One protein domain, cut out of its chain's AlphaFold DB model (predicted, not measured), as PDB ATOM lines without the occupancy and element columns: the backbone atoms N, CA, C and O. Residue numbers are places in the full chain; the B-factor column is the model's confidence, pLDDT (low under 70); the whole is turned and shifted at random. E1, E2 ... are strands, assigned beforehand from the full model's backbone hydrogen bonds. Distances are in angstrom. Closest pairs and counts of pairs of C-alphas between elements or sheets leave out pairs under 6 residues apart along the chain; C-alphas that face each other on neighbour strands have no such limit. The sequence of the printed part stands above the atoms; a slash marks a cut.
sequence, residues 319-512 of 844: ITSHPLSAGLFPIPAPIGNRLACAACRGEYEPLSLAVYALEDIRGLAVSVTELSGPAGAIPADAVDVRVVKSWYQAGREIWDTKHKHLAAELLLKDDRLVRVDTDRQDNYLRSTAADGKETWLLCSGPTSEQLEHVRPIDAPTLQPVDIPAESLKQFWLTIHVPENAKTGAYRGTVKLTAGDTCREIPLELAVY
ATOM      1  N   ILE A 319     172.697 164.134 220.076       95.75
ATOM      2  CA  ILE A 319     174.073 164.606 219.927       95.75
ATOM      3  C   ILE A 319     174.124 166.121 220.122       95.75
ATOM      4  O   ILE A 319     173.791 166.894 219.228       95.75
ATOM      5  N   THR A 320     174.555 166.553 221.305       90.81
ATOM      6  CA  THR A 320     174.750 167.968 221.633       90.81
ATOM      7  C   THR A 320     175.890 168.146 222.626       90.81
ATOM      8  O   THR A 320     175.978 167.419 223.611       90.81
ATOM      9  N   SER A 321     176.741 169.149 222.409       84.44
ATOM     10  CA  SER A 321     177.759 169.556 223.392       84.44
ATOM     11  C   SER A 321     177.207 170.537 224.440       84.44
ATOM     12  O   SER A 321     177.969 171.119 225.211       84.44
ATOM     13  N   HIS A 322     175.883 170.756 224.486       84.88
ATOM     14  CA  HIS A 322     175.216 171.478 225.572       84.88
ATOM     15  C   HIS A 322     174.879 170.505 226.716       84.88
ATOM     16  O   HIS A 322     173.956 169.704 226.560       84.88
ATOM     17  N   PRO A 323     175.570 170.564 227.873       83.69
ATOM     18  CA  PRO A 323     175.403 169.561 228.921       83.69
ATOM     19  C   PRO A 323     174.011 169.632 229.551       83.69
ATOM     20  O   PRO A 323     173.635 170.671 230.093       83.69
ATOM     21  N   LEU A 324     173.274 168.521 229.541       90.69
ATOM     22  CA  LEU A 324     171.944 168.386 230.150       90.69
ATOM     23  C   LEU A 324     172.040 167.863 231.590       90.69
ATOM     24  O   LEU A 324     171.506 166.810 231.932       90.69
ATOM     25  N   SER A 325     172.765 168.599 232.436       88.56
ATOM     26  CA  SER A 325     172.978 168.225 233.837       88.56
ATOM     27  C   SER A 325     171.750 168.486 234.714       88.56
ATOM     28  O   SER A 325     170.853 169.253 234.359       88.56
ATOM     29  N   ALA A 326     171.726 167.878 235.902       88.56
ATOM     30  CA  ALA A 326     170.582 167.952 236.812       88.56
ATOM     31  C   ALA A 326     170.165 169.383 237.197       88.56
ATOM     32  O   ALA A 326     168.980 169.644 237.371       88.56
ATOM     33  N   GLY A 327     171.121 170.312 237.304       86.94
ATOM     34  CA  GLY A 327     170.861 171.713 237.652       86.94
ATOM     35  C   GLY A 327     170.573 172.630 236.459       86.94
ATOM     36  O   GLY A 327     170.477 173.843 236.643       86.94
ATOM     37  N   LEU A 328     170.493 172.098 235.235       90.81
ATOM     38  CA  LEU A 328     170.321 172.922 234.045       90.81
ATOM     39  C   LEU A 328     168.929 173.565 234.007       90.81
ATOM     40  O   LEU A 328     167.912 172.895 233.829       90.81
ATOM     41  N   PHE A 329     168.907 174.893 234.068       91.00
ATOM     42  CA  PHE A 329     167.727 175.696 233.785       91.00
ATOM     43  C   PHE A 329     168.142 177.093 233.288       91.00
ATOM     44  O   PHE A 329     169.024 177.703 233.897       91.00
ATOM     45  N   PRO A 330     167.503 177.655 232.244       91.25
ATOM     46  CA  PRO A 330     166.445 177.073 231.408       91.25
ATOM     47  C   PRO A 330     166.947 175.927 230.517       91.25
ATOM     48  O   PRO A 330     168.125 175.879 230.173       91.25
ATOM     49  N   ILE A 331     166.049 175.017 230.130       92.81
ATOM     50  CA  ILE A 331     166.393 173.875 229.276       92.81
ATOM     51  C   ILE A 331     166.466 174.357 227.811       92.81
ATOM     52  O   ILE A 331     165.472 174.885 227.309       92.81
ATOM     53  N   PRO A 332     167.593 174.175 227.096       91.81
ATOM     54  CA  PRO A 332     167.773 174.618 225.711       91.81
ATOM     55  C   PRO A 332     167.125 173.650 224.705       91.81
ATOM     56  O   PRO A 332     167.753 173.232 223.736       91.81
ATOM     57  N   ALA A 333     165.872 173.261 224.941       93.38
ATOM     58  CA  ALA A 333     165.155 172.294 224.117       93.38
ATOM     59  C   ALA A 333     163.652 172.607 224.045       93.38
ATOM     60  O   ALA A 333     163.102 173.186 224.987       93.38
ATOM     61  N   PRO A 334     162.965 172.196 222.964       92.31
ATOM     62  CA  PRO A 334     161.514 172.318 222.867       92.31
ATOM     63  C   PRO A 334     160.800 171.388 223.855       92.31
ATOM     64  O   PRO A 334     161.353 170.370 224.293       92.31
ATOM     65  N   ILE A 335     159.539 171.706 224.160       94.75
ATOM     66  CA  ILE A 335     158.690 170.834 224.975       94.75
ATOM     67  C   ILE A 335     158.464 169.507 224.249       94.75
ATOM     68  O   ILE A 335     158.033 169.446 223.100       94.75
ATOM     69  N   GLY A 336     158.749 168.425 224.963       91.62
ATOM     70  CA  GLY A 336     158.748 167.069 224.450       91.62
ATOM     71  C   GLY A 336     157.342 166.506 224.366       91.62
ATOM     72  O   GLY A 336     156.797 166.045 225.370       91.62
ATOM     73  N   ASN A 337     156.757 166.528 223.173       92.12
ATOM     74  CA  ASN A 337     155.455 165.922 222.887       92.12
ATOM     75  C   ASN A 337     155.520 164.768 221.875       92.12
ATOM     76  O   ASN A 337     154.504 164.112 221.669       92.12
ATOM     77  N   ARG A 338     156.683 164.525 221.257       96.12
ATOM     78  CA  ARG A 338     156.940 163.429 220.313       96.12
ATOM     79  C   ARG A 338     158.443 163.190 220.165       96.12
ATOM     80  O   ARG A 338     159.209 164.148 220.191       96.12
ATOM     81  N   LEU A 339     158.837 161.948 219.925       97.69
ATOM     82  CA  LEU A 339     160.176 161.554 219.493       97.69
ATOM     83  C   LEU A 339     160.080 161.045 218.055       97.69
ATOM     84  O   LEU A 339     159.208 160.233 217.756       97.69
ATOM     85  N   ALA A 340     160.938 161.535 217.163       96.81
ATOM     86  CA  ALA A 340     160.924 161.135 215.763       96.81
ATOM     87  C   ALA A 340     162.345 161.067 215.205       96.81
ATOM     88  O   ALA A 340     163.110 162.013 215.386       96.81
ATOM     89  N   CYS A 341     162.663 159.985 214.502       97.31
ATOM     90  CA  CYS A 341     163.912 159.830 213.761       97.31
ATOM     91  C   CYS A 341     163.693 159.056 212.454       97.31
ATOM     92  O   CYS A 341     162.601 158.546 212.167       97.31
ATOM     93  N   ALA A 342     164.740 158.987 211.640       97.62
ATOM     94  CA  ALA A 342     164.746 158.226 210.406       97.62
ATOM     95  C   ALA A 342     166.121 157.591 210.198       97.62
ATOM     96  O   ALA A 342     167.127 158.274 210.347       97.62
ATOM     97  N   ALA A 343     166.143 156.309 209.842       98.12
ATOM     98  CA  ALA A 343     167.361 155.506 209.799       98.12
ATOM     99  C   ALA A 343     167.274 154.390 208.745       98.12
ATOM    100  O   ALA A 343     166.204 154.054 208.227       98.12
ATOM    101  N   CYS A 344     168.415 153.812 208.397       98.12
ATOM    102  CA  CYS A 344     168.547 152.645 207.533       98.12
ATOM    103  C   CYS A 344     168.505 151.344 208.354       98.12
ATOM    104  O   CYS A 344     168.656 151.348 209.572       98.12
ATOM    105  N   ARG A 345     168.311 150.188 207.699       97.31
ATOM    106  CA  ARG A 345     168.442 148.890 208.403       97.31
ATOM    107  C   ARG A 345     169.886 148.689 208.877       97.31
ATOM    108  O   ARG A 345     170.809 149.073 208.157       97.31
ATOM    109  N   GLY A 346     170.045 148.082 210.048       96.69
ATOM    110  CA  GLY A 346     171.335 147.843 210.700       96.69
ATOM    111  C   GLY A 346     171.961 149.088 211.340       96.69
ATOM    112  O   GLY A 346     173.086 149.020 211.827       96.69
ATOM    113  N   GLU A 347     171.285 150.241 211.308       97.69
ATOM    114  CA  GLU A 347     171.757 151.493 211.911       97.69
ATOM    115  C   GLU A 347     171.308 151.615 213.374       97.69
ATOM    116  O   GLU A 347     170.260 151.085 213.758       97.69
ATOM    117  N   TYR A 348     172.107 152.322 214.175       98.19
ATOM    118  CA  TYR A 348     171.824 152.656 215.568       98.19
ATOM    119  C   TYR A 348     171.538 154.152 215.682       98.19
ATOM    120  O   TYR A 348     172.467 154.948 215.740       98.19
ATOM    121  N   GLU A 349     170.266 154.528 215.771       98.00
ATOM    122  CA  GLU A 349     169.852 155.934 215.755       98.00
ATOM    123  C   GLU A 349     169.514 156.424 217.177       98.00
ATOM    124  O   GLU A 349     168.588 155.881 217.804       98.00
ATOM    125  N   PRO A 350     170.240 157.424 217.717       97.88
ATOM    126  CA  PRO A 350     170.018 157.947 219.055       97.88
ATOM    127  C   PRO A 350     168.937 159.037 219.088       97.88
ATOM    128  O   PRO A 350     168.851 159.934 218.253       97.88
ATOM    129  N   LEU A 351     168.139 159.008 220.144       97.88
ATOM    130  CA  LEU A 351     167.107 159.970 220.499       97.88
ATOM    131  C   LEU A 351     167.279 160.354 221.968       97.88
ATOM    132  O   LEU A 351     167.762 159.564 222.781       97.88
ATOM    133  N   SER A 352     166.836 161.555 222.343       97.06
ATOM    134  CA  SER A 352     166.879 161.980 223.739       97.06
ATOM    135  C   SER A 352     165.556 162.545 224.236       97.06
ATOM    136  O   SER A 352     164.873 163.320 223.566       97.06
ATOM    137  N   LEU A 353     165.206 162.137 225.453       97.81
ATOM    138  CA  LEU A 353     164.056 162.597 226.214       97.81
ATOM    139  C   LEU A 353     164.563 163.122 227.553       97.81
ATOM    140  O   LEU A 353     165.274 162.414 228.256       97.81
ATOM    141  N   ALA A 354     164.173 164.327 227.947       97.50
ATOM    142  CA  ALA A 354     164.498 164.858 229.265       97.50
ATOM    143  C   ALA A 354     163.233 165.173 230.066       97.50
ATOM    144  O   ALA A 354     162.222 165.617 229.520       97.50
ATOM    145  N   VAL A 355     163.291 164.930 231.370       97.56
ATOM    146  CA  VAL A 355     162.209 165.138 232.332       97.56
ATOM    147  C   VAL A 355     162.679 166.170 233.347       97.56
ATOM    148  O   VAL A 355     163.656 165.942 234.054       97.56
ATOM    149  N   TYR A 356     161.996 167.310 233.400       97.31
ATOM    150  CA  TYR A 356     162.188 168.328 234.427       97.31
ATOM    151  C   TYR A 356     161.114 168.166 235.499       97.31
ATOM    152  O   TYR A 356     159.922 168.317 235.215       97.31
ATOM    153  N   ALA A 357     161.536 167.842 236.713       96.81
ATOM    154  CA  ALA A 357     160.649 167.581 237.833       96.81
ATOM    155  C   ALA A 357     160.104 168.889 238.427       96.81
ATOM    156  O   ALA A 357     160.864 169.799 238.758       96.81
ATOM    157  N   LEU A 358     158.780 168.991 238.561       95.69
ATOM    158  CA  LEU A 358     158.114 170.109 239.245       95.69
ATOM    159  C   LEU A 358     157.990 169.854 240.754       95.69
ATOM    160  O   LEU A 358     157.920 170.794 241.539       95.69
ATOM    161  N   GLU A 359     158.013 168.584 241.145       95.25
ATOM    162  CA  GLU A 359     158.038 168.082 242.518       95.25
ATOM    163  C   GLU A 359     158.932 166.838 242.593       95.25
ATOM    164  O   GLU A 359     159.396 166.354 241.564       95.25
ATOM    165  N   ASP A 360     159.194 166.310 243.790       96.94
ATOM    166  CA  ASP A 360     159.995 165.092 243.940       96.94
ATOM    167  C   ASP A 360     159.304 163.896 243.269       96.94
ATOM    168  O   ASP A 360     158.216 163.479 243.669       96.94
ATOM    169  N   ILE A 361     159.975 163.284 242.294       97.31
ATOM    170  CA  ILE A 361     159.500 162.079 241.613       97.31
ATOM    171  C   ILE A 361     160.235 160.876 242.191       97.31
ATOM    172  O   ILE A 361     161.466 160.819 242.177       97.31
ATOM    173  N   ARG A 362     159.478 159.888 242.676       96.06
ATOM    174  CA  ARG A 362     160.015 158.620 243.184       96.06
ATOM    175  C   ARG A 362     159.736 157.491 242.208       96.06
ATOM    176  O   ARG A 362     158.588 157.290 241.818       96.06
ATOM    177  N   GLY A 363     160.779 156.748 241.848       96.38
ATOM    178  CA  GLY A 363     160.684 155.548 241.022       96.38
ATOM    179  C   GLY A 363     160.027 155.774 239.660       96.38
ATOM    180  O   GLY A 363     159.172 154.980 239.271       96.38
ATOM    181  N   LEU A 364     160.410 156.830 238.933       98.06
ATOM    182  CA  LEU A 364     159.975 157.033 237.552       98.06
ATOM    183  C   LEU A 364     160.468 155.865 236.690       98.06
ATOM    184  O   LEU A 364     161.670 155.712 236.470       98.06
ATOM    185  N   ALA A 365     159.542 155.057 236.189       97.88
ATOM    186  CA  ALA A 365     159.823 153.975 235.261       97.88
ATOM    187  C   ALA A 365     159.629 154.451 233.816       97.88
ATOM    188  O   ALA A 365     158.640 155.118 233.501       97.88
ATOM    189  N   VAL A 366     160.556 154.066 232.936       98.06
ATOM    190  CA  VAL A 366     160.482 154.344 231.497       98.06
ATOM    191  C   VAL A 366     160.421 153.026 230.740       98.06
ATOM    192  O   VAL A 366     161.228 152.132 230.977       98.06
ATOM    193  N   SER A 367     159.453 152.893 229.837       97.38
ATOM    194  CA  SER A 367     159.311 151.710 228.979       97.38
ATOM    195  C   SER A 367     158.925 152.102 227.560       97.38
ATOM    196  O   SER A 367     158.404 153.194 227.334       97.38
ATOM    197  N   VAL A 368     159.183 151.214 226.603       98.31
ATOM    198  CA  VAL A 368     158.903 151.430 225.179       98.31
ATOM    199  C   VAL A 368     158.027 150.290 224.673       98.31
ATOM    200  O   VAL A 368     158.180 149.145 225.098       98.31
ATOM    201  N   THR A 369     157.061 150.601 223.815       98.38
ATOM    202  CA  THR A 369     156.233 149.583 223.155       98.38
ATOM    203  C   THR A 369     156.925 149.024 221.916       98.38
ATOM    204  O   THR A 369     157.895 149.587 221.425       98.38
ATOM    205  N   GLU A 370     156.374 147.957 221.341       98.25
ATOM    206  CA  GLU A 370     156.685 147.598 219.955       98.25
ATOM    207  C   GLU A 370     156.390 148.787 219.021       98.25
ATOM    208  O   GLU A 370     155.438 149.547 219.248       98.25
ATOM    209  N   LEU A 371     157.214 148.955 217.986       98.56
ATOM    210  CA  LEU A 371     157.009 149.936 216.929       98.56
ATOM    211  C   LEU A 371     156.303 149.237 215.762       98.56
ATOM    212  O   LEU A 371     156.881 148.385 215.095       98.56
ATOM    213  N   SER A 372     155.051 149.601 215.499       98.06
ATOM    214  CA  SER A 372     154.206 148.989 214.467       98.06
ATOM    215  C   SER A 372     153.966 149.937 213.294       98.06
ATOM    216  O   SER A 372     153.768 151.139 213.472       98.06
ATOM    217  N   GLY A 373     153.942 149.398 212.078       95.44
ATOM    218  CA  GLY A 373     153.685 150.148 210.854       95.44
ATOM    219  C   GLY A 373     153.043 149.288 209.761       95.44
ATOM    220  O   GLY A 373     152.980 148.066 209.892       95.44
ATOM    221  N   PRO A 374     152.592 149.883 208.640       93.06
ATOM    222  CA  PRO A 374     152.004 149.128 207.528       93.06
ATOM    223  C   PRO A 374     152.929 148.045 206.951       93.06
ATOM    224  O   PRO A 374     152.456 147.066 206.381       93.06
ATOM    225  N   ALA A 375     154.245 148.227 207.089       89.00
ATOM    226  CA  ALA A 375     155.265 147.342 206.543       89.00
ATOM    227  C   ALA A 375     155.694 146.209 207.504       89.00
ATOM    228  O   ALA A 375     156.445 145.320 207.100       89.00
ATOM    229  N   GLY A 376     155.236 146.223 208.762       95.44
ATOM    230  CA  GLY A 376     155.556 145.214 209.775       95.44
ATOM    231  C   GLY A 376     155.709 145.801 211.178       95.44
ATOM    232  O   GLY A 376     155.216 146.889 211.466       95.44
ATOM    233  N   ALA A 377     156.436 145.088 212.035       97.12
ATOM    234  CA  ALA A 377     156.736 145.508 213.400       97.12
ATOM    235  C   ALA A 377     158.243 145.433 213.688       97.12
ATOM    236  O   ALA A 377     158.946 144.590 213.129       97.12
ATOM    237  N   ILE A 378     158.715 146.324 214.554       98.06
ATOM    238  CA  ILE A 378     160.057 146.332 215.138       98.06
ATOM    239  C   ILE A 378     159.876 146.129 216.648       98.06
ATOM    240  O   ILE A 378     159.138 146.902 217.269       98.06
ATOM    241  N   PRO A 379     160.489 145.087 217.235       97.88
ATOM    242  CA  PRO A 379     160.248 144.719 218.624       97.88
ATOM    243  C   PRO A 379     160.754 145.799 219.589       97.88
ATOM    244  O   PRO A 379     161.664 146.562 219.273       97.88
ATOM    245  N   ALA A 380     160.154 145.873 220.778       97.69
ATOM    246  CA  ALA A 380     160.490 146.893 221.775       97.69
ATOM    247  C   ALA A 380     161.949 146.812 222.260       97.69
ATOM    248  O   ALA A 380     162.531 147.832 222.614       97.69
ATOM    249  N   ASP A 381     162.544 145.614 222.256       97.00
ATOM    250  CA  ASP A 381     163.942 145.376 222.635       97.00
ATOM    251  C   ASP A 381     164.958 145.871 221.590       97.00
ATOM    252  O   ASP A 381     166.146 145.956 221.888       97.00
ATOM    253  N   ALA A 382     164.499 146.276 220.400       98.00
ATOM    254  CA  ALA A 382     165.307 147.032 219.447       98.00
ATOM    255  C   ALA A 382     165.535 148.488 219.895       98.00
ATOM    256  O   ALA A 382     166.383 149.171 219.324       98.00
ATOM    257  N   VAL A 383     164.781 148.974 220.892       98.38
ATOM    258  CA  VAL A 383     164.946 150.307 221.480       98.38
ATOM    259  C   VAL A 383     165.597 150.180 222.849       98.38
ATOM    260  O   VAL A 383     164.957 149.830 223.842       98.38
ATOM    261  N   ASP A 384     166.877 150.514 222.911       98.31
ATOM    262  CA  ASP A 384     167.620 150.497 224.155       98.31
ATOM    263  C   ASP A 384     167.466 151.826 224.900       98.31
ATOM    264  O   ASP A 384     167.853 152.876 224.391       98.31
ATOM    265  N   VAL A 385     166.894 151.796 226.107       98.50
ATOM    266  CA  VAL A 385     166.723 152.998 226.942       98.50
ATOM    267  C   VAL A 385     167.733 153.002 228.080       98.50
ATOM    268  O   VAL A 385     167.828 152.033 228.839       98.50
ATOM    269  N   ARG A 386     168.463 154.104 228.221       98.62
ATOM    270  CA  ARG A 386     169.449 154.342 229.277       98.62
ATOM    271  C   ARG A 386     169.185 155.681 229.952       98.62
ATOM    272  O   ARG A 386     168.603 156.588 229.361       98.62
ATOM    273  N   VAL A 387     169.611 155.814 231.197       98.31
ATOM    274  CA  VAL A 387     169.663 157.097 231.894       98.31
ATOM    275  C   VAL A 387     171.016 157.748 231.640       98.31
ATOM    276  O   VAL A 387     172.042 157.074 231.714       98.31
ATOM    277  N   VAL A 388     171.030 159.049 231.354       98.06
ATOM    278  CA  VAL A 388     172.284 159.803 231.265       98.06
ATOM    279  C   VAL A 388     172.665 160.259 232.668       98.06
ATOM    280  O   VAL A 388     171.977 161.077 233.296       98.06
ATOM    281  N   LYS A 389     173.754 159.698 233.192       97.56
ATOM    282  CA  LYS A 389     174.259 160.039 234.517       97.56
ATOM    283  C   LYS A 389     175.086 161.310 234.446       97.56
ATOM    284  O   LYS A 389     176.039 161.402 233.677       97.56
ATOM    285  N   SER A 390     174.747 162.263 235.309       95.88
ATOM    286  CA  SER A 390     175.653 163.361 235.628       95.88
ATOM    287  C   SER A 390     176.527 162.995 236.819       95.88
ATOM    288  O   SER A 390     175.988 162.533 237.824       95.88
ATOM    289  N   TRP A 391     177.833 163.219 236.714       96.06
ATOM    290  CA  TRP A 391     178.840 162.941 237.744       96.06
ATOM    291  C   TRP A 391     180.058 163.859 237.576       96.06
ATOM    292  O   TRP A 391     180.178 164.558 236.570       96.06
ATOM    293  N   TYR A 392     180.904 163.963 238.601       96.19
ATOM    294  CA  TYR A 392     182.029 164.899 238.580       96.19
ATOM    295  C   TYR A 392     183.211 164.356 237.779       96.19
ATOM    296  O   TYR A 392     183.752 163.317 238.137       96.19
ATOM    297  N   GLN A 393     183.636 165.092 236.759       95.19
ATOM    298  CA  GLN A 393     184.827 164.816 235.954       95.19
ATOM    299  C   GLN A 393     185.887 165.900 236.191       95.19
ATOM    300  O   GLN A 393     185.569 167.005 236.668       95.19
ATOM    301  N   ALA A 394     187.153 165.591 235.905       93.25
ATOM    302  CA  ALA A 394     188.241 166.547 236.071       93.25
ATOM    303  C   ALA A 394     188.393 167.410 234.816       93.25
ATOM    304  O   ALA A 394     188.735 166.907 233.761       93.25
ATOM    305  N   GLY A 395     188.150 168.715 234.940       85.44
ATOM    306  CA  GLY A 395     188.438 169.715 233.917       85.44
ATOM    307  C   GLY A 395     187.790 169.476 232.551       85.44
ATOM    308  O   GLY A 395     187.130 168.478 232.302       85.44
ATOM    309  N   ARG A 396     187.966 170.420 231.624       81.06
ATOM    310  CA  ARG A 396     187.577 170.197 230.215       81.06
ATOM    311  C   ARG A 396     188.723 169.680 229.366       81.06
ATOM    312  O   ARG A 396     188.512 168.920 228.435       81.06
ATOM    313  N   GLU A 397     189.928 170.152 229.644       84.69
ATOM    314  CA  GLU A 397     191.115 169.752 228.903       84.69
ATOM    315  C   GLU A 397     191.723 168.508 229.546       84.69
ATOM    316  O   GLU A 397     191.711 168.375 230.769       84.69
ATOM    317  N   ILE A 398     192.340 167.643 228.743       87.62
ATOM    318  CA  ILE A 398     192.893 166.370 229.229       87.62
ATOM    319  C   ILE A 398     193.974 166.524 230.314       87.62
ATOM    320  O   ILE A 398     194.256 165.580 231.039       87.62
ATOM    321  N   TRP A 399     194.602 167.696 230.439       86.94
ATOM    322  CA  TRP A 399     195.617 167.993 231.462       86.94
ATOM    323  C   TRP A 399     195.053 168.647 232.731       86.94
ATOM    324  O   TRP A 399     195.800 168.937 233.668       86.94
ATOM    325  N   ASP A 400     193.755 168.948 232.774       87.62
ATOM    326  CA  ASP A 400     193.129 169.584 233.926       87.62
ATOM    327  C   ASP A 400     192.599 168.544 234.920       87.62
ATOM    328  O   ASP A 400     191.426 168.197 234.930       87.62
ATOM    329  N   THR A 401     193.481 168.086 235.808       87.88
ATOM    330  CA  THR A 401     193.181 167.033 236.795       87.88
ATOM    331  C   THR A 401     192.599 167.550 238.115       87.88
ATOM    332  O   THR A 401     192.451 166.796 239.076       87.88
ATOM    333  N   LYS A 402     192.310 168.857 238.225       87.06
ATOM    334  CA  LYS A 402     192.013 169.500 239.525       87.06
ATOM    335  C   LYS A 402     190.639 170.139 239.604       87.06
ATOM    336  O   LYS A 402     190.067 170.195 240.695       87.06
ATOM    337  N   HIS A 403     190.116 170.664 238.501       90.69
ATOM    338  CA  HIS A 403     188.844 171.378 238.535       90.69
ATOM    339  C   HIS A 403     187.681 170.404 238.384       90.69
ATOM    340  O   HIS A 403     187.408 169.907 237.300       90.69
ATOM    341  N   LYS A 404     186.952 170.148 239.470       92.94
ATOM    342  CA  LYS A 404     185.724 169.350 239.410       92.94
ATOM    343  C   LYS A 404     184.648 170.087 238.615       92.94
ATOM    344  O   LYS A 404     184.349 171.249 238.897       92.94
ATOM    345  N   HIS A 405     184.015 169.393 237.679       90.44
ATOM    346  CA  HIS A 405     182.821 169.883 237.003       90.44
ATOM    347  C   HIS A 405     181.808 168.749 236.825       90.44
ATOM    348  O   HIS A 405     182.184 167.597 236.638       90.44
ATOM    349  N   LEU A 406     180.518 169.062 236.948       92.50
ATOM    350  CA  LEU A 406     179.450 168.071 236.820       92.50
ATOM    351  C   LEU A 406     179.143 167.844 235.333       92.50
ATOM    352  O   LEU A 406     178.474 168.676 234.712       92.50
ATOM    353  N   ALA A 407     179.620 166.731 234.779       92.69
ATOM    354  CA  ALA A 407     179.440 166.341 233.384       92.69
ATOM    355  C   ALA A 407     178.291 165.336 233.248       92.69
ATOM    356  O   ALA A 407     178.156 164.442 234.081       92.69
ATOM    357  N   ALA A 408     177.448 165.485 232.223       94.12
ATOM    358  CA  ALA A 408     176.504 164.449 231.807       94.12
ATOM    359  C   ALA A 408     177.237 163.527 230.830       94.12
ATOM    360  O   ALA A 408     177.738 164.026 229.832       94.12
ATOM    361  N   GLU A 409     177.340 162.233 231.133       96.00
ATOM    362  CA  GLU A 409     178.273 161.373 230.397       96.00
ATOM    363  C   GLU A 409     177.806 159.921 230.273       96.00
ATOM    364  O   GLU A 409     177.554 159.450 229.165       96.00
ATOM    365  N   LEU A 410     177.699 159.205 231.399       98.06
ATOM    366  CA  LEU A 410     177.524 157.752 231.384       98.06
ATOM    367  C   LEU A 410     176.111 157.370 230.951       98.06
ATOM    368  O   LEU A 410     175.131 157.929 231.453       98.06
ATOM    369  N   LEU A 411     176.005 156.357 230.098       98.50
ATOM    370  CA  LEU A 411     174.739 155.768 229.692       98.50
ATOM    371  C   LEU A 411     174.465 154.512 230.523       98.50
ATOM    372  O   LEU A 411     174.979 153.434 230.231       98.50
ATOM    373  N   LEU A 412     173.644 154.650 231.565       98.56
ATOM    374  CA  LEU A 412     173.423 153.604 232.567       98.56
ATOM    375  C   LEU A 412     172.046 152.947 232.458       98.56
ATOM    376  O   LEU A 412     171.075 153.534 231.976       98.56
ATOM    377  N   LYS A 413     171.934 151.734 232.989       98.44
ATOM    378  CA  LYS A 413     170.664 151.061 233.278       98.44
ATOM    379  C   LYS A 413     170.224 151.282 234.720       98.44
ATOM    380  O   LYS A 413     169.029 151.393 234.965       98.44
ATOM    381  N   ASP A 414     171.144 151.408 235.669       98.25
ATOM    382  CA  ASP A 414     170.846 151.814 237.045       98.25
ATOM    383  C   ASP A 414     171.558 153.135 237.379       98.25
ATOM    384  O   ASP A 414     172.772 153.163 237.577       98.25
ATOM    385  N   ASP A 415     170.804 154.238 237.513       97.44
ATOM    386  CA  ASP A 415     171.357 155.563 237.877       97.44
ATOM    387  C   ASP A 415     172.155 155.518 239.198       97.44
ATOM    388  O   ASP A 415     173.016 156.366 239.437       97.44
ATOM    389  N   ARG A 416     171.903 154.520 240.058       97.25
ATOM    390  CA  ARG A 416     172.550 154.352 241.368       97.25
ATOM    391  C   ARG A 416     173.892 153.624 241.305       97.25
ATOM    392  O   ARG A 416     174.551 153.540 242.349       97.25
ATOM    393  N   LEU A 417     174.303 153.120 240.135       98.25
ATOM    394  CA  LEU A 417     175.653 152.581 239.937       98.25
ATOM    395  C   LEU A 417     176.705 153.628 240.322       98.25
ATOM    396  O   LEU A 417     177.683 153.291 240.979       98.25
ATOM    397  N   VAL A 418     176.452 154.902 240.015       98.12
ATOM    398  CA  VAL A 418     177.238 156.030 240.524       98.12
ATOM    399  C   VAL A 418     176.348 156.890 241.414       98.12
ATOM    400  O   VAL A 418     175.335 157.421 240.969       98.12
ATOM    401  N   ARG A 419     176.709 157.070 242.683       97.25
ATOM    402  CA  ARG A 419     176.089 158.072 243.563       97.25
ATOM    403  C   ARG A 419     176.906 159.352 243.521       97.25
ATOM    404  O   ARG A 419     178.127 159.296 243.553       97.25
ATOM    405  N   VAL A 420     176.226 160.490 243.470       96.56
ATOM    406  CA  VAL A 420     176.869 161.802 243.374       96.56
ATOM    407  C   VAL A 420     176.425 162.642 244.556       96.56
ATOM    408  O   VAL A 420     175.232 162.877 244.737       96.56
ATOM    409  N   ASP A 421     177.391 163.064 245.362       96.00
ATOM    410  CA  ASP A 421     177.211 164.047 246.420       96.00
ATOM    411  C   ASP A 421     177.530 165.425 245.837       96.00
ATOM    412  O   ASP A 421     178.685 165.762 245.569       96.00
ATOM    413  N   THR A 422     176.491 166.217 245.578       92.69
ATOM    414  CA  THR A 422     176.651 167.534 244.957       92.69
ATOM    415  C   THR A 422     177.232 168.577 245.899       92.69
ATOM    416  O   THR A 422     177.876 169.503 245.412       92.69
ATOM    417  N   ASP A 423     177.056 168.414 247.212       93.75
ATOM    418  CA  ASP A 423     177.540 169.363 248.217       93.75
ATOM    419  C   ASP A 423     179.051 169.216 248.408       93.75
ATOM    420  O   ASP A 423     179.783 170.204 248.479       93.75
ATOM    421  N   ARG A 424     179.531 167.969 248.447       95.81
ATOM    422  CA  ARG A 424     180.961 167.641 248.554       95.81
ATOM    423  C   ARG A 424     181.680 167.558 247.212       95.81
ATOM    424  O   ARG A 424     182.908 167.524 247.174       95.81
ATOM    425  N   GLN A 425     180.917 167.523 246.127       95.69
ATOM    426  CA  GLN A 425     181.398 167.232 244.783       95.69
ATOM    427  C   GLN A 425     182.087 165.864 244.667       95.69
ATOM    428  O   GLN A 425     183.099 165.721 243.983       95.69
ATOM    429  N   ASP A 426     181.574 164.862 245.381       97.19
ATOM    430  CA  ASP A 426     182.159 163.522 245.438       97.19
ATOM    431  C   ASP A 426     181.319 162.519 244.629       97.19
ATOM    432  O   ASP A 426     180.087 162.532 244.678       97.19
ATOM    433  N   ASN A 427     181.985 161.620 243.904       98.12
ATOM    434  CA  ASN A 427     181.377 160.478 243.229       98.12
ATOM    435  C   ASN A 427     181.655 159.201 244.018       98.12
ATOM    436  O   ASN A 427     182.770 158.982 244.495       98.12
ATOM    437  N   TYR A 428     180.669 158.315 244.081       98.50
ATOM    438  CA  TYR A 428     180.814 156.995 244.671       98.50
ATOM    439  C   TYR A 428     180.337 155.911 243.708       98.50
ATOM    440  O   TYR A 428     179.153 155.859 243.367       98.50
ATOM    441  N   LEU A 429     181.240 155.016 243.319       98.50
ATOM    442  CA  LEU A 429     180.961 153.886 242.442       98.50
ATOM    443  C   LEU A 429     180.469 152.687 243.256       98.50
ATOM    444  O   LEU A 429     181.047 152.336 244.288       98.50
ATOM    445  N   ARG A 430     179.397 152.047 242.793       98.31
ATOM    446  CA  ARG A 430     178.872 150.822 243.391       98.31
ATOM    447  C   ARG A 430     179.783 149.639 243.061       98.31
ATOM    448  O   ARG A 430     180.033 149.352 241.895       98.31
ATOM    449  N   SER A 431     180.219 148.928 244.093       97.50
ATOM    450  CA  SER A 431     180.878 147.628 244.013       97.50
ATOM    451  C   SER A 431     179.897 146.531 244.397       97.50
ATOM    452  O   SER A 431     179.301 146.604 245.473       97.50
ATOM    453  N   THR A 432     179.764 145.502 243.566       96.50
ATOM    454  CA  THR A 432     178.923 144.335 243.847       96.50
ATOM    455  C   THR A 432     179.812 143.133 244.150       96.50
ATOM    456  O   THR A 432     180.531 142.637 243.282       96.50
ATOM    457  N   ALA A 433     179.790 142.644 245.389       93.38
ATOM    458  CA  ALA A 433     180.530 141.450 245.790       93.38
ATOM    459  C   ALA A 433     179.946 140.171 245.154       93.38
ATOM    460  O   ALA A 433     178.837 140.169 244.620       93.38
ATOM    461  N   ALA A 434     180.690 139.062 245.198       89.62
ATOM    462  CA  ALA A 434     180.255 137.787 244.612       89.62
ATOM    463  C   ALA A 434     178.973 137.217 245.257       89.62
ATOM    464  O   ALA A 434     178.241 136.474 244.611       89.62
ATOM    465  N   ASP A 435     178.685 137.585 246.509       93.25
ATOM    466  CA  ASP A 435     177.450 137.244 247.229       93.25
ATOM    467  C   ASP A 435     176.280 138.209 246.932       93.25
ATOM    468  O   ASP A 435     175.200 138.068 247.506       93.25
ATOM    469  N   GLY A 436     176.486 139.189 246.046       93.31
ATOM    470  CA  GLY A 436     175.508 140.208 245.667       93.31
ATOM    471  C   GLY A 436     175.457 141.425 246.593       93.31
ATOM    472  O   GLY A 436     174.663 142.332 246.349       93.31
ATOM    473  N   LYS A 437     176.279 141.489 247.650       96.12
ATOM    474  CA  LYS A 437     176.308 142.651 248.543       96.12
ATOM    475  C   LYS A 437     176.883 143.876 247.830       96.12
ATOM    476  O   LYS A 437     177.987 143.829 247.292       96.12
ATOM    477  N   GLU A 438     176.159 144.989 247.905       97.38
ATOM    478  CA  GLU A 438     176.560 146.262 247.304       97.38
ATOM    479  C   GLU A 438     177.219 147.197 248.334       97.38
ATOM    480  O   GLU A 438     176.725 147.375 249.454       97.38
ATOM    481  N   THR A 439     178.323 147.831 247.947       97.38
ATOM    482  CA  THR A 439     178.964 148.938 248.677       97.38
ATOM    483  C   THR A 439     179.248 150.096 247.726       97.38
ATOM    484  O   THR A 439     179.319 149.902 246.521       97.38
ATOM    485  N   TRP A 440     179.394 151.313 248.249       97.94
ATOM    486  CA  TRP A 440     179.706 152.503 247.449       97.94
ATOM    487  C   TRP A 440     181.068 153.045 247.865       97.94
ATOM    488  O   TRP A 440     181.280 153.333 249.042       97.94
ATOM    489  N   LEU A 441     181.982 153.142 246.904       98.19
ATOM    490  CA  LEU A 441     183.395 153.459 247.107       98.19
ATOM    491  C   LEU A 441     183.712 154.790 246.427       98.19
ATOM    492  O   LEU A 441     183.247 155.026 245.315       98.19
ATOM    493  N   LEU A 442     184.467 155.666 247.092       97.94
ATOM    494  CA  LEU A 442     184.807 156.984 246.549       97.94
ATOM    495  C   LEU A 442     185.629 156.825 245.258       97.94
ATOM    496  O   LEU A 442     186.675 156.182 245.281       97.94
ATOM    497  N   CYS A 443     185.179 157.442 244.162       97.06
ATOM    498  CA  CYS A 443     185.844 157.412 242.852       97.06
ATOM    499  C   CYS A 443     186.108 158.815 242.281       97.06
ATOM    500  O   CYS A 443     186.125 159.036 241.078       97.06
ATOM    501  N   SER A 444     186.279 159.789 243.172       96.69
ATOM    502  CA  SER A 444     186.670 161.167 242.841       96.69
ATOM    503  C   SER A 444     187.629 161.747 243.886       96.69
ATOM    504  O   SER A 444     187.567 162.936 244.230       96.69
ATOM    505  N   GLY A 445     188.401 160.860 244.516       94.31
ATOM    506  CA  GLY A 445     189.392 161.195 245.530       94.31
ATOM    507  C   GLY A 445     190.778 161.382 244.908       94.31
ATOM    508  O   GLY A 445     191.004 160.958 243.780       94.31
ATOM    509  N   PRO A 446     191.737 161.958 245.651       92.56
ATOM    510  CA  PRO A 446     193.101 162.164 245.158       92.56
ATOM    511  C   PRO A 446     193.900 160.859 244.976       92.56
ATOM    512  O   PRO A 446     195.013 160.894 244.463       92.56
ATOM    513  N   THR A 447     193.379 159.724 245.456       93.50
ATOM    514  CA  THR A 447     193.950 158.382 245.285       93.50
ATOM    515  C   THR A 447     192.833 157.374 245.010       93.50
ATOM    516  O   THR A 447     191.667 157.632 245.320       93.50
ATOM    517  N   SER A 448     193.205 156.207 244.481       95.44
ATOM    518  CA  SER A 448     192.270 155.139 244.091       95.44
ATOM    519  C   SER A 448     192.436 153.843 244.888       95.44
ATOM    520  O   SER A 448     191.964 152.792 244.468       95.44
ATOM    521  N   GLU A 449     193.062 153.902 246.067       93.12
ATOM    522  CA  GLU A 449     193.302 152.727 246.930       93.12
ATOM    523  C   GLU A 449     192.006 151.970 247.268       93.12
ATOM    524  O   GLU A 449     191.980 150.746 247.318       93.12
ATOM    525  N   GLN A 450     190.894 152.689 247.447       92.56
ATOM    526  CA  GLN A 450     189.598 152.079 247.761       92.56
ATOM    527  C   GLN A 450     188.986 151.321 246.577       92.56
ATOM    528  O   GLN A 450     188.062 150.540 246.783       92.56
ATOM    529  N   LEU A 451     189.469 151.556 245.355       95.50
ATOM    530  CA  LEU A 451     188.935 150.968 244.131       95.50
ATOM    531  C   LEU A 451     189.691 149.708 243.689       95.50
ATOM    532  O   LEU A 451     189.256 149.064 242.745       95.50
ATOM    533  N   GLU A 452     190.760 149.292 244.377       90.50
ATOM    534  CA  GLU A 452     191.606 148.151 243.968       90.50
ATOM    535  C   GLU A 452     190.811 146.867 243.643       90.50
ATOM    536  O   GLU A 452     191.174 146.101 242.751       90.50
ATOM    537  N   HIS A 453     189.703 146.635 244.351       91.00
ATOM    538  CA  HIS A 453     188.833 145.468 244.172       91.00
ATOM    539  C   HIS A 453     187.384 145.847 243.840       91.00
ATOM    540  O   HIS A 453     186.458 145.087 244.146       91.00
ATOM    541  N   VAL A 454     187.152 147.036 243.272       95.69
ATOM    542  CA  VAL A 454     185.793 147.433 242.891       95.69
ATOM    543  C   VAL A 454     185.251 146.487 241.815       95.69
ATOM    544  O   VAL A 454     185.963 146.028 240.928       95.69
ATOM    545  N   ARG A 455     183.969 146.143 241.906       95.94
ATOM    546  CA  ARG A 455     183.273 145.310 240.919       95.94
ATOM    547  C   ARG A 455     182.018 146.042 240.456       95.94
ATOM    548  O   ARG A 455     180.932 145.730 240.946       95.94
ATOM    549  N   PRO A 456     182.155 147.053 239.582       96.81
ATOM    550  CA  PRO A 456     181.008 147.750 239.037       96.81
ATOM    551  C   PRO A 456     180.265 146.800 238.103       96.81
ATOM    552  O   PRO A 456     180.875 146.160 237.248       96.81
ATOM    553  N   ILE A 457     178.959 146.685 238.319       96.19
ATOM    554  CA  ILE A 457     178.024 145.889 237.524       96.19
ATOM    555  C   ILE A 457     176.782 146.758 237.334       96.19
ATOM    556  O   ILE A 457     176.176 147.212 238.317       96.19
ATOM    557  N   ASP A 458     176.436 147.030 236.080       97.44
ATOM    558  CA  ASP A 458     175.208 147.748 235.744       97.44
ATOM    559  C   ASP A 458     174.014 146.782 235.675       97.44
ATOM    560  O   ASP A 458     174.171 145.563 235.610       97.44
ATOM    561  N   ALA A 459     172.794 147.310 235.736       97.00
ATOM    562  CA  ALA A 459     171.598 146.486 235.608       97.00
ATOM    563  C   ALA A 459     171.408 145.990 234.157       97.00
ATOM    564  O   ALA A 459     171.761 146.687 233.214       97.00
ATOM    565  N   PRO A 460     170.768 144.828 233.929       95.25
ATOM    566  CA  PRO A 460     170.495 144.334 232.574       95.25
ATOM    567  C   PRO A 460     169.365 145.101 231.863       95.25
ATOM    568  O   PRO A 460     169.214 145.022 230.648       95.25
ATOM    569  N   THR A 461     168.530 145.815 232.620       96.50
ATOM    570  CA  THR A 461     167.400 146.612 232.120       96.50
ATOM    571  C   THR A 461     167.305 147.908 232.908       96.50
ATOM    572  O   THR A 461     167.767 147.971 234.051       96.50
ATOM    573  N   LEU A 462     166.709 148.940 232.307       98.25
ATOM    574  CA  LEU A 462     166.575 150.247 232.942       98.25
ATOM    575  C   LEU A 462     165.781 150.132 234.250       98.25
ATOM    576  O   LEU A 462     164.647 149.655 234.264       98.25
ATOM    577  N   GLN A 463     166.387 150.580 235.342       98.38
ATOM    578  CA  GLN A 463     165.767 150.635 236.658       98.38
ATOM    579  C   GLN A 463     164.999 151.953 236.833       98.38
ATOM    580  O   GLN A 463     165.376 152.966 236.236       98.38
ATOM    581  N   PRO A 464     163.935 151.977 237.659       97.81
ATOM    582  CA  PRO A 464     163.248 153.216 238.001       97.81
ATOM    583  C   PRO A 464     164.199 154.250 238.615       97.81
ATOM    584  O   PRO A 464     165.074 153.896 239.409       97.81
ATOM    585  N   VAL A 465     164.000 155.526 238.284       97.44
ATOM    586  CA  VAL A 465     164.862 156.624 238.744       97.44
ATOM    587  C   VAL A 465     164.117 157.596 239.651       97.44
ATOM    588  O   VAL A 465     162.957 157.930 239.413       97.44
ATOM    589  N   ASP A 466     164.804 158.083 240.679       96.81
ATOM    590  CA  ASP A 466     164.329 159.197 241.497       96.81
ATOM    591  C   ASP A 466     164.818 160.518 240.888       96.81
ATOM    592  O   ASP A 466     165.980 160.631 240.491       96.81
ATOM    593  N   ILE A 467     163.942 161.522 240.823       97.12
ATOM    594  CA  ILE A 467     164.265 162.851 240.291       97.12
ATOM    595  C   ILE A 467     163.826 163.896 241.324       97.12
ATOM    596  O   ILE A 467     162.622 164.064 241.529       97.12
ATOM    597  N   PRO A 468     164.768 164.585 241.993       96.12
ATOM    598  CA  PRO A 468     164.440 165.667 242.918       96.12
ATOM    599  C   PRO A 468     163.672 166.802 242.235       96.12
ATOM    600  O   PRO A 468     163.907 167.086 241.056       96.12
ATOM    601  N   ALA A 469     162.814 167.493 242.983       95.69
ATOM    602  CA  ALA A 469     162.125 168.686 242.508       95.69
ATOM    603  C   ALA A 469     163.109 169.714 241.927       95.69
ATOM    604  O   ALA A 469     164.220 169.895 242.427       95.69
ATOM    605  N   GLU A 470     162.676 170.413 240.880       94.75
ATOM    606  CA  GLU A 470     163.440 171.462 240.197       94.75
ATOM    607  C   GLU A 470     164.749 170.986 239.546       94.75
ATOM    608  O   GLU A 470     165.628 171.802 239.260       94.75
ATOM    609  N   SER A 471     164.863 169.685 239.258       95.56
ATOM    610  CA  SER A 471     166.013 169.094 238.569       95.56
ATOM    611  C   SER A 471     165.640 168.423 237.244       95.56
ATOM    612  O   SER A 471     164.488 168.047 237.004       95.56
ATOM    613  N   LEU A 472     166.631 168.298 236.360       96.12
ATOM    614  CA  LEU A 472     166.524 167.652 235.054       96.12
ATOM    615  C   LEU A 472     167.082 166.222 235.097       96.12
ATOM    616  O   LEU A 472     168.144 165.960 235.661       96.12
ATOM    617  N   LYS A 473     166.410 165.293 234.423       97.31
ATOM    618  CA  LYS A 473     166.928 163.949 234.162       97.31
ATOM    619  C   LYS A 473     166.776 163.609 232.689       97.31
ATOM    620  O   LYS A 473     165.676 163.685 232.147       97.31
ATOM    621  N   GLN A 474     167.878 163.245 232.047       97.75
ATOM    622  CA  GLN A 474     167.907 162.850 230.644       97.75
ATOM    623  C   GLN A 474     167.884 161.322 230.514       97.75
ATOM    624  O   GLN A 474     168.554 160.602 231.256       97.75
ATOM    625  N   PHE A 475     167.124 160.851 229.534       98.25
ATOM    626  CA  PHE A 475     167.083 159.484 229.046       98.25
ATOM    627  C   PHE A 475     167.587 159.460 227.601       98.25
ATOM    628  O   PHE A 475     167.206 160.298 226.774       98.25
ATOM    629  N   TRP A 476     168.454 158.496 227.320       98.44
ATOM    630  CA  TRP A 476     168.999 158.197 226.004       98.44
ATOM    631  C   TRP A 476     168.273 156.986 225.436       98.44
ATOM    632  O   TRP A 476     168.148 155.971 226.121       98.44
ATOM    633  N   LEU A 477     167.766 157.096 224.215       98.56
ATOM    634  CA  LEU A 477     167.093 156.011 223.513       98.56
ATOM    635  C   LEU A 477     167.889 155.710 222.249       98.56
ATOM    636  O   LEU A 477     168.014 156.589 221.409       98.56
ATOM    637  N   THR A 478     168.377 154.488 222.082       98.56
ATOM    638  CA  THR A 478     169.049 154.067 220.847       98.56
ATOM    639  C   THR A 478     168.183 153.037 220.142       98.56
ATOM    640  O   THR A 478     167.933 151.963 220.688       98.56
ATOM    641  N   ILE A 479     167.720 153.346 218.931       98.56
ATOM    642  CA  ILE A 479     166.994 152.386 218.096       98.56
ATOM    643  C   ILE A 479     168.002 151.655 217.215       98.56
ATOM    644  O   ILE A 479     168.550 152.249 216.293       98.56
ATOM    645  N   HIS A 480     168.212 150.363 217.458       98.38
ATOM    646  CA  HIS A 480     168.936 149.501 216.528       98.38
ATOM    647  C   HIS A 480     167.947 148.928 215.511       98.38
ATOM    648  O   HIS A 480     167.216 147.976 215.795       98.38
ATOM    649  N   VAL A 481     167.887 149.528 214.323       98.44
ATOM    650  CA  VAL A 481     166.939 149.111 213.287       98.44
ATOM    651  C   VAL A 481     167.319 147.710 212.796       98.44
ATOM    652  O   VAL A 481     168.416 147.540 212.265       98.44
ATOM    653  N   PRO A 482     166.436 146.698 212.895       97.69
ATOM    654  CA  PRO A 482     166.774 145.345 212.468       97.69
ATOM    655  C   PRO A 482     167.213 145.286 211.002       97.69
ATOM    656  O   PRO A 482     166.586 145.900 210.139       97.69
ATOM    657  N   GLU A 483     168.231 144.476 210.699       96.38
ATOM    658  CA  GLU A 483     168.775 144.283 209.338       96.38
ATOM    659  C   GLU A 483     167.705 143.896 208.298       96.38
ATOM    660  O   GLU A 483     167.812 144.191 207.110       96.38
ATOM    661  N   ASN A 484     166.636 143.234 208.743       95.69
ATOM    662  CA  ASN A 484     165.525 142.779 207.909       95.69
ATOM    663  C   ASN A 484     164.282 143.690 207.955       95.69
ATOM    664  O   ASN A 484     163.270 143.333 207.332       95.69
ATOM    665  N   ALA A 485     164.332 144.823 208.669       96.94
ATOM    666  CA  ALA A 485     163.220 145.763 208.773       96.94
ATOM    667  C   ALA A 485     162.781 146.239 207.382       96.94
ATOM    668  O   ALA A 485     163.585 146.400 206.462       96.94
ATOM    669  N   LYS A 486     161.476 146.422 207.192       97.06
ATOM    670  CA  LYS A 486     160.943 146.879 205.910       97.06
ATOM    671  C   LYS A 486     160.976 148.399 205.868       97.06
ATOM    672  O   LYS A 486     160.831 149.063 206.882       97.06
ATOM    673  N   THR A 487     161.162 148.956 204.681       97.25
ATOM    674  CA  THR A 487     161.029 150.397 204.466       97.25
ATOM    675  C   THR A 487     159.619 150.855 204.826       97.25
ATOM    676  O   THR A 487     158.642 150.204 204.451       97.25
ATOM    677  N   GLY A 488     159.511 151.998 205.497       97.00
ATOM    678  CA  GLY A 488     158.227 152.603 205.837       97.00
ATOM    679  C   GLY A 488     158.227 153.280 207.201       97.00
ATOM    680  O   GLY A 488     159.245 153.351 207.885       97.00
ATOM    681  N   ALA A 489     157.060 153.794 207.578       98.06
ATOM    682  CA  ALA A 489     156.844 154.427 208.871       98.06
ATOM    683  C   ALA A 489     156.412 153.399 209.923       98.06
ATOM    684  O   ALA A 489     155.502 152.604 209.681       98.06
ATOM    685  N   TYR A 490     157.019 153.487 211.101       98.62
ATOM    686  CA  TYR A 490     156.713 152.709 212.292       98.62
ATOM    687  C   TYR A 490     156.386 153.651 213.454       98.62
ATOM    688  O   TYR A 490     156.954 154.738 213.568       98.62
ATOM    689  N   ARG A 491     155.447 153.244 214.312       98.56
ATOM    690  CA  ARG A 491     154.953 154.032 215.443       98.56
ATOM    691  C   ARG A 491     154.894 153.176 216.700       98.56
ATOM    692  O   ARG A 491     154.338 152.082 216.679       98.56
ATOM    693  N   GLY A 492     155.438 153.701 217.783       98.38
ATOM    694  CA  GLY A 492     155.342 153.154 219.129       98.38
ATOM    695  C   GLY A 492     155.158 154.277 220.145       98.38
ATOM    696  O   GLY A 492     154.862 155.420 219.788       98.38
ATOM    697  N   THR A 493     155.361 153.953 221.416       98.38
ATOM    698  CA  THR A 493     155.176 154.884 222.529       98.38
ATOM    699  C   THR A 493     156.256 154.677 223.582       98.38
ATOM    700  O   THR A 493     156.520 153.545 223.984       98.38
ATOM    701  N   VAL A 494     156.815 155.778 224.085       98.38
ATOM    702  CA  VAL A 494     157.590 155.814 225.329       98.38
ATOM    703  C   VAL A 494     156.647 156.161 226.477       98.38
ATOM    704  O   VAL A 494     155.962 157.185 226.438       98.38
ATOM    705  N   LYS A 495     156.594 155.308 227.498       98.00
ATOM    706  CA  LYS A 495     155.740 155.473 228.678       98.00
ATOM    707  C   LYS A 495     156.575 155.905 229.872       98.00
ATOM    708  O   LYS A 495     157.553 155.238 230.199       98.00
ATOM    709  N   LEU A 496     156.156 156.990 230.515       97.44
ATOM    710  CA  LEU A 496     156.725 157.537 231.743       97.44
ATOM    711  C   LEU A 496     155.738 157.307 232.892       97.44
ATOM    712  O   LEU A 496     154.701 157.975 232.949       97.44
ATOM    713  N   THR A 497     156.060 156.389 233.799       96.56
ATOM    714  CA  THR A 497     155.172 155.989 234.900       96.56
ATOM    715  C   THR A 497     155.769 156.375 236.248       96.56
ATOM    716  O   THR A 497     156.865 155.931 236.579       96.56
ATOM    717  N   ALA A 498     155.045 157.166 237.038       93.12
ATOM    718  CA  ALA A 498     155.397 157.519 238.415       93.12
ATOM    719  C   ALA A 498     154.140 157.482 239.295       93.12
ATOM    720  O   ALA A 498     153.220 158.283 239.111       93.12
ATOM    721  N   GLY A 499     154.087 156.533 240.236       87.81
ATOM    722  CA  GLY A 499     152.865 156.249 240.996       87.81
ATOM    723  C   GLY A 499     151.692 155.935 240.061       87.81
ATOM    724  O   GLY A 499     151.824 155.106 239.161       87.81
ATOM    725  N   ASP A 500     150.576 156.644 240.236       85.50
ATOM    726  CA  ASP A 500     149.379 156.515 239.391       85.50
ATOM    727  C   ASP A 500     149.440 157.360 238.101       85.50
ATOM    728  O   ASP A 500     148.552 157.278 237.251       85.50
ATOM    729  N   THR A 501     150.480 158.186 237.931       87.38
ATOM    730  CA  THR A 501     150.645 159.022 236.736       87.38
ATOM    731  C   THR A 501     151.358 158.239 235.640       87.38
ATOM    732  O   THR A 501     152.479 157.773 235.833       87.38
ATOM    733  N   CYS A 502     150.745 158.165 234.460       92.00
ATOM    734  CA  CYS A 502     151.363 157.642 233.244       92.00
ATOM    735  C   CYS A 502     151.256 158.685 232.129       92.00
ATOM    736  O   CYS A 502     150.154 159.126 231.794       92.00
ATOM    737  N   ARG A 503     152.392 159.078 231.550       92.69
ATOM    738  CA  ARG A 503     152.443 159.929 230.358       92.69
ATOM    739  C   ARG A 503     153.008 159.142 229.189       92.69
ATOM    740  O   ARG A 503     154.032 158.477 229.314       92.69
ATOM    741  N   GLU A 504     152.357 159.275 228.045       96.25
ATOM    742  CA  GLU A 504     152.759 158.634 226.798       96.25
ATOM    743  C   GLU A 504     153.351 159.673 225.841       96.25
ATOM    744  O   GLU A 504     152.738 160.708 225.572       96.25
ATOM    745  N   ILE A 505     154.556 159.400 225.341       97.50
ATOM    746  CA  ILE A 505     155.229 160.185 224.306       97.50
ATOM    747  C   ILE A 505     155.279 159.328 223.034       97.50
ATOM    748  O   ILE A 505     155.904 158.264 223.058       97.50
ATOM    749  N   PRO A 506     154.637 159.745 221.928       98.31
ATOM    750  CA  PRO A 506     154.737 159.053 220.648       98.31
ATOM    751  C   PRO A 506     156.193 158.909 220.194       98.31
ATOM    752  O   PRO A 506     156.955 159.874 220.266       98.31
ATOM    753  N   LEU A 507     156.545 157.722 219.706       98.62
ATOM    754  CA  LEU A 507     157.836 157.397 219.107       98.62
ATOM    755  C   LEU A 507     157.628 157.025 217.638       98.62
ATOM    756  O   LEU A 507     156.922 156.064 217.331       98.62
ATOM    757  N   GLU A 508     158.228 157.786 216.731       98.44
ATOM    758  CA  GLU A 508     158.099 157.609 215.285       98.44
ATOM    759  C   GLU A 508     159.456 157.278 214.658       98.44
ATOM    760  O   GLU A 508     160.437 157.984 214.878       98.44
ATOM    761  N   LEU A 509     159.496 156.226 213.845       98.56
ATOM    762  CA  LEU A 509     160.673 155.829 213.074       98.56
ATOM    763  C   LEU A 509     160.297 155.728 211.596       98.56
ATOM    764  O   LEU A 509     159.363 155.007 211.240       98.56
ATOM    765  N   ALA A 510     161.055 156.388 210.726       98.19
ATOM    766  CA  ALA A 510     161.007 156.139 209.288       98.19
ATOM    767  C   ALA A 510     162.215 155.299 208.849       98.19
ATOM    768  O   ALA A 510     163.353 155.748 208.933       98.19
ATOM    769  N   VAL A 511     161.969 154.086 208.347       98.50
ATOM    770  CA  VAL A 511     163.020 153.233 207.774       98.50
ATOM    771  C   VAL A 511     163.197 153.577 206.296       98.50
ATOM    772  O   VAL A 511     162.256 153.429 205.508       98.50
ATOM    773  N   TYR A 512     164.394 154.023 205.913       97.62
ATOM    774  CA  TYR A 512     164.699 154.470 204.552       97.62
ATOM    775  C   TYR A 512     164.639 153.344 203.492       97.62
ATOM    776  O   TYR A 512     164.779 152.158 203.804       97.62
TER     777      TYR A 512
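AT A GLANCE: This is residues 319 to 512 of the 844 residues of an uncharacterized protein of Pirellulales bacterium (UniProt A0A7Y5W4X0). Two strongly twisted, curled sheets, E1 E14 E13 E3 E11 and E2 E12 E6 E7, stand loosely face to face as one lobe; from it the bent hairpin of E6 and E7 reaches out, and the small sheet E8 E9 E10 covers part of that hairpin, making a second lobe. The short hairpin of E4 and E5 packs on E13 at the end of the first lobe away from E8, E9 and E10, and the long link of residues 443 to 464 leads back from the second lobe to E11. The printed part has 194 residues with fourteen named strands, E1 to E14 in that order, and no named helix, so the class is all strand. The five-stranded sheet is mixed, the order of its strands being E1, E14, E13, E3, E11; the sheets E2 E12 E6 E7, E8 E9 E10 and E4 E5 are antiparallel. The whole is compact, with a radius of gyration of the C-alphas of 18.5 A, and it spans 57 by 40 by 39 A.

IN THESE COORDINATES: After residues 319 to 338, which hold no named element, E1 covers residues 339 to 343 and begins at C-alpha 339, (160.176, 161.554, 219.493). E2 is residues 348 to 357, 29.0 A long, and E3 is residues 361 to 368, 19.6 A long. E3 runs on into E4, residues 371 to 373, across a break of 2 residues at 38 degrees; E5 is residues 376 to 378. E6, residues 383 to 394, is 31.9 A long and bends by 58 degrees at residue 391; its C-alpha 394 is at (188.241, 166.547, 236.071). E7, residues 404 to 412, is 21.1 A long and bends by 52 degrees at residue 408. E8 is residues 418 to 421, E9 residues 426 to 432 and E10 residues 438 to 442. E11 is residues 465 to 467, and E12, residues 472 to 480, is 26.0 A long. E13, residues 488 to 498, is 33.1 A long, and E14, residues 501 to 511, is 32.0 A long and ends at C-alpha 511, (163.020, 153.233, 207.774).

HOW THE PARTS SIT: In the five-stranded sheet E1 and E11 are the edge strands. E1 is parallel to E14, with N 341 and O 508 3.0 A apart. E14 and E13 are a hairpin, with N 505 and O 494 2.8 A apart. The pairing of E3 is staggered: residues 365 to 368 pair with E13, N 365 and O 497 being 2.8 A apart, and residues 361 to 364 with E11, N 361 and O 467 being 2.9 A apart. E4 and E5 are a hairpin, N 371 and O 378 being 2.9 A apart; the closest C-alphas of E4 and E13 are those of Gly 373 and Tyr 490, at 4.2 A. The closest C-alphas of E1 and E2 are those of Ala 343 and Glu 349, 6.5 A apart. E2 and E12 are antiparallel at 160 degrees, with N 351 and O 477 2.7 A apart. E12 and E6 are antiparallel at 133 degrees, with N 386 and O 476 2.8 A apart. E6 and E7 are a hairpin, with N 389 and O 410 2.8 A apart. The sheets E2 E12 E6 E7 and E8 E9 E10 form a sandwich, two sheets face to face, their strands at 35 degrees; the closest C-alphas of E6 and E8 are those of Trp 391 and Val 420, at 6.1 A. E8, E9 and E10 form a meander, each strand the antiparallel neighbour of the one before, with N 419 and O 428, and N 429 and O 441, each 2.8 A apart. E10 and E13 are apart.

THE WHOLE: The two C-alphas farthest apart are those of Pro 374 and Pro 446, at 57.2 A. The printed part has no cut. The link from E10 to E11, 22 residues, is long; those from E6 to E7 and from E12 to E13 are short, and the other links are tight. The mean pLDDT of the printed part is 95.4, and no printed residue is under 70.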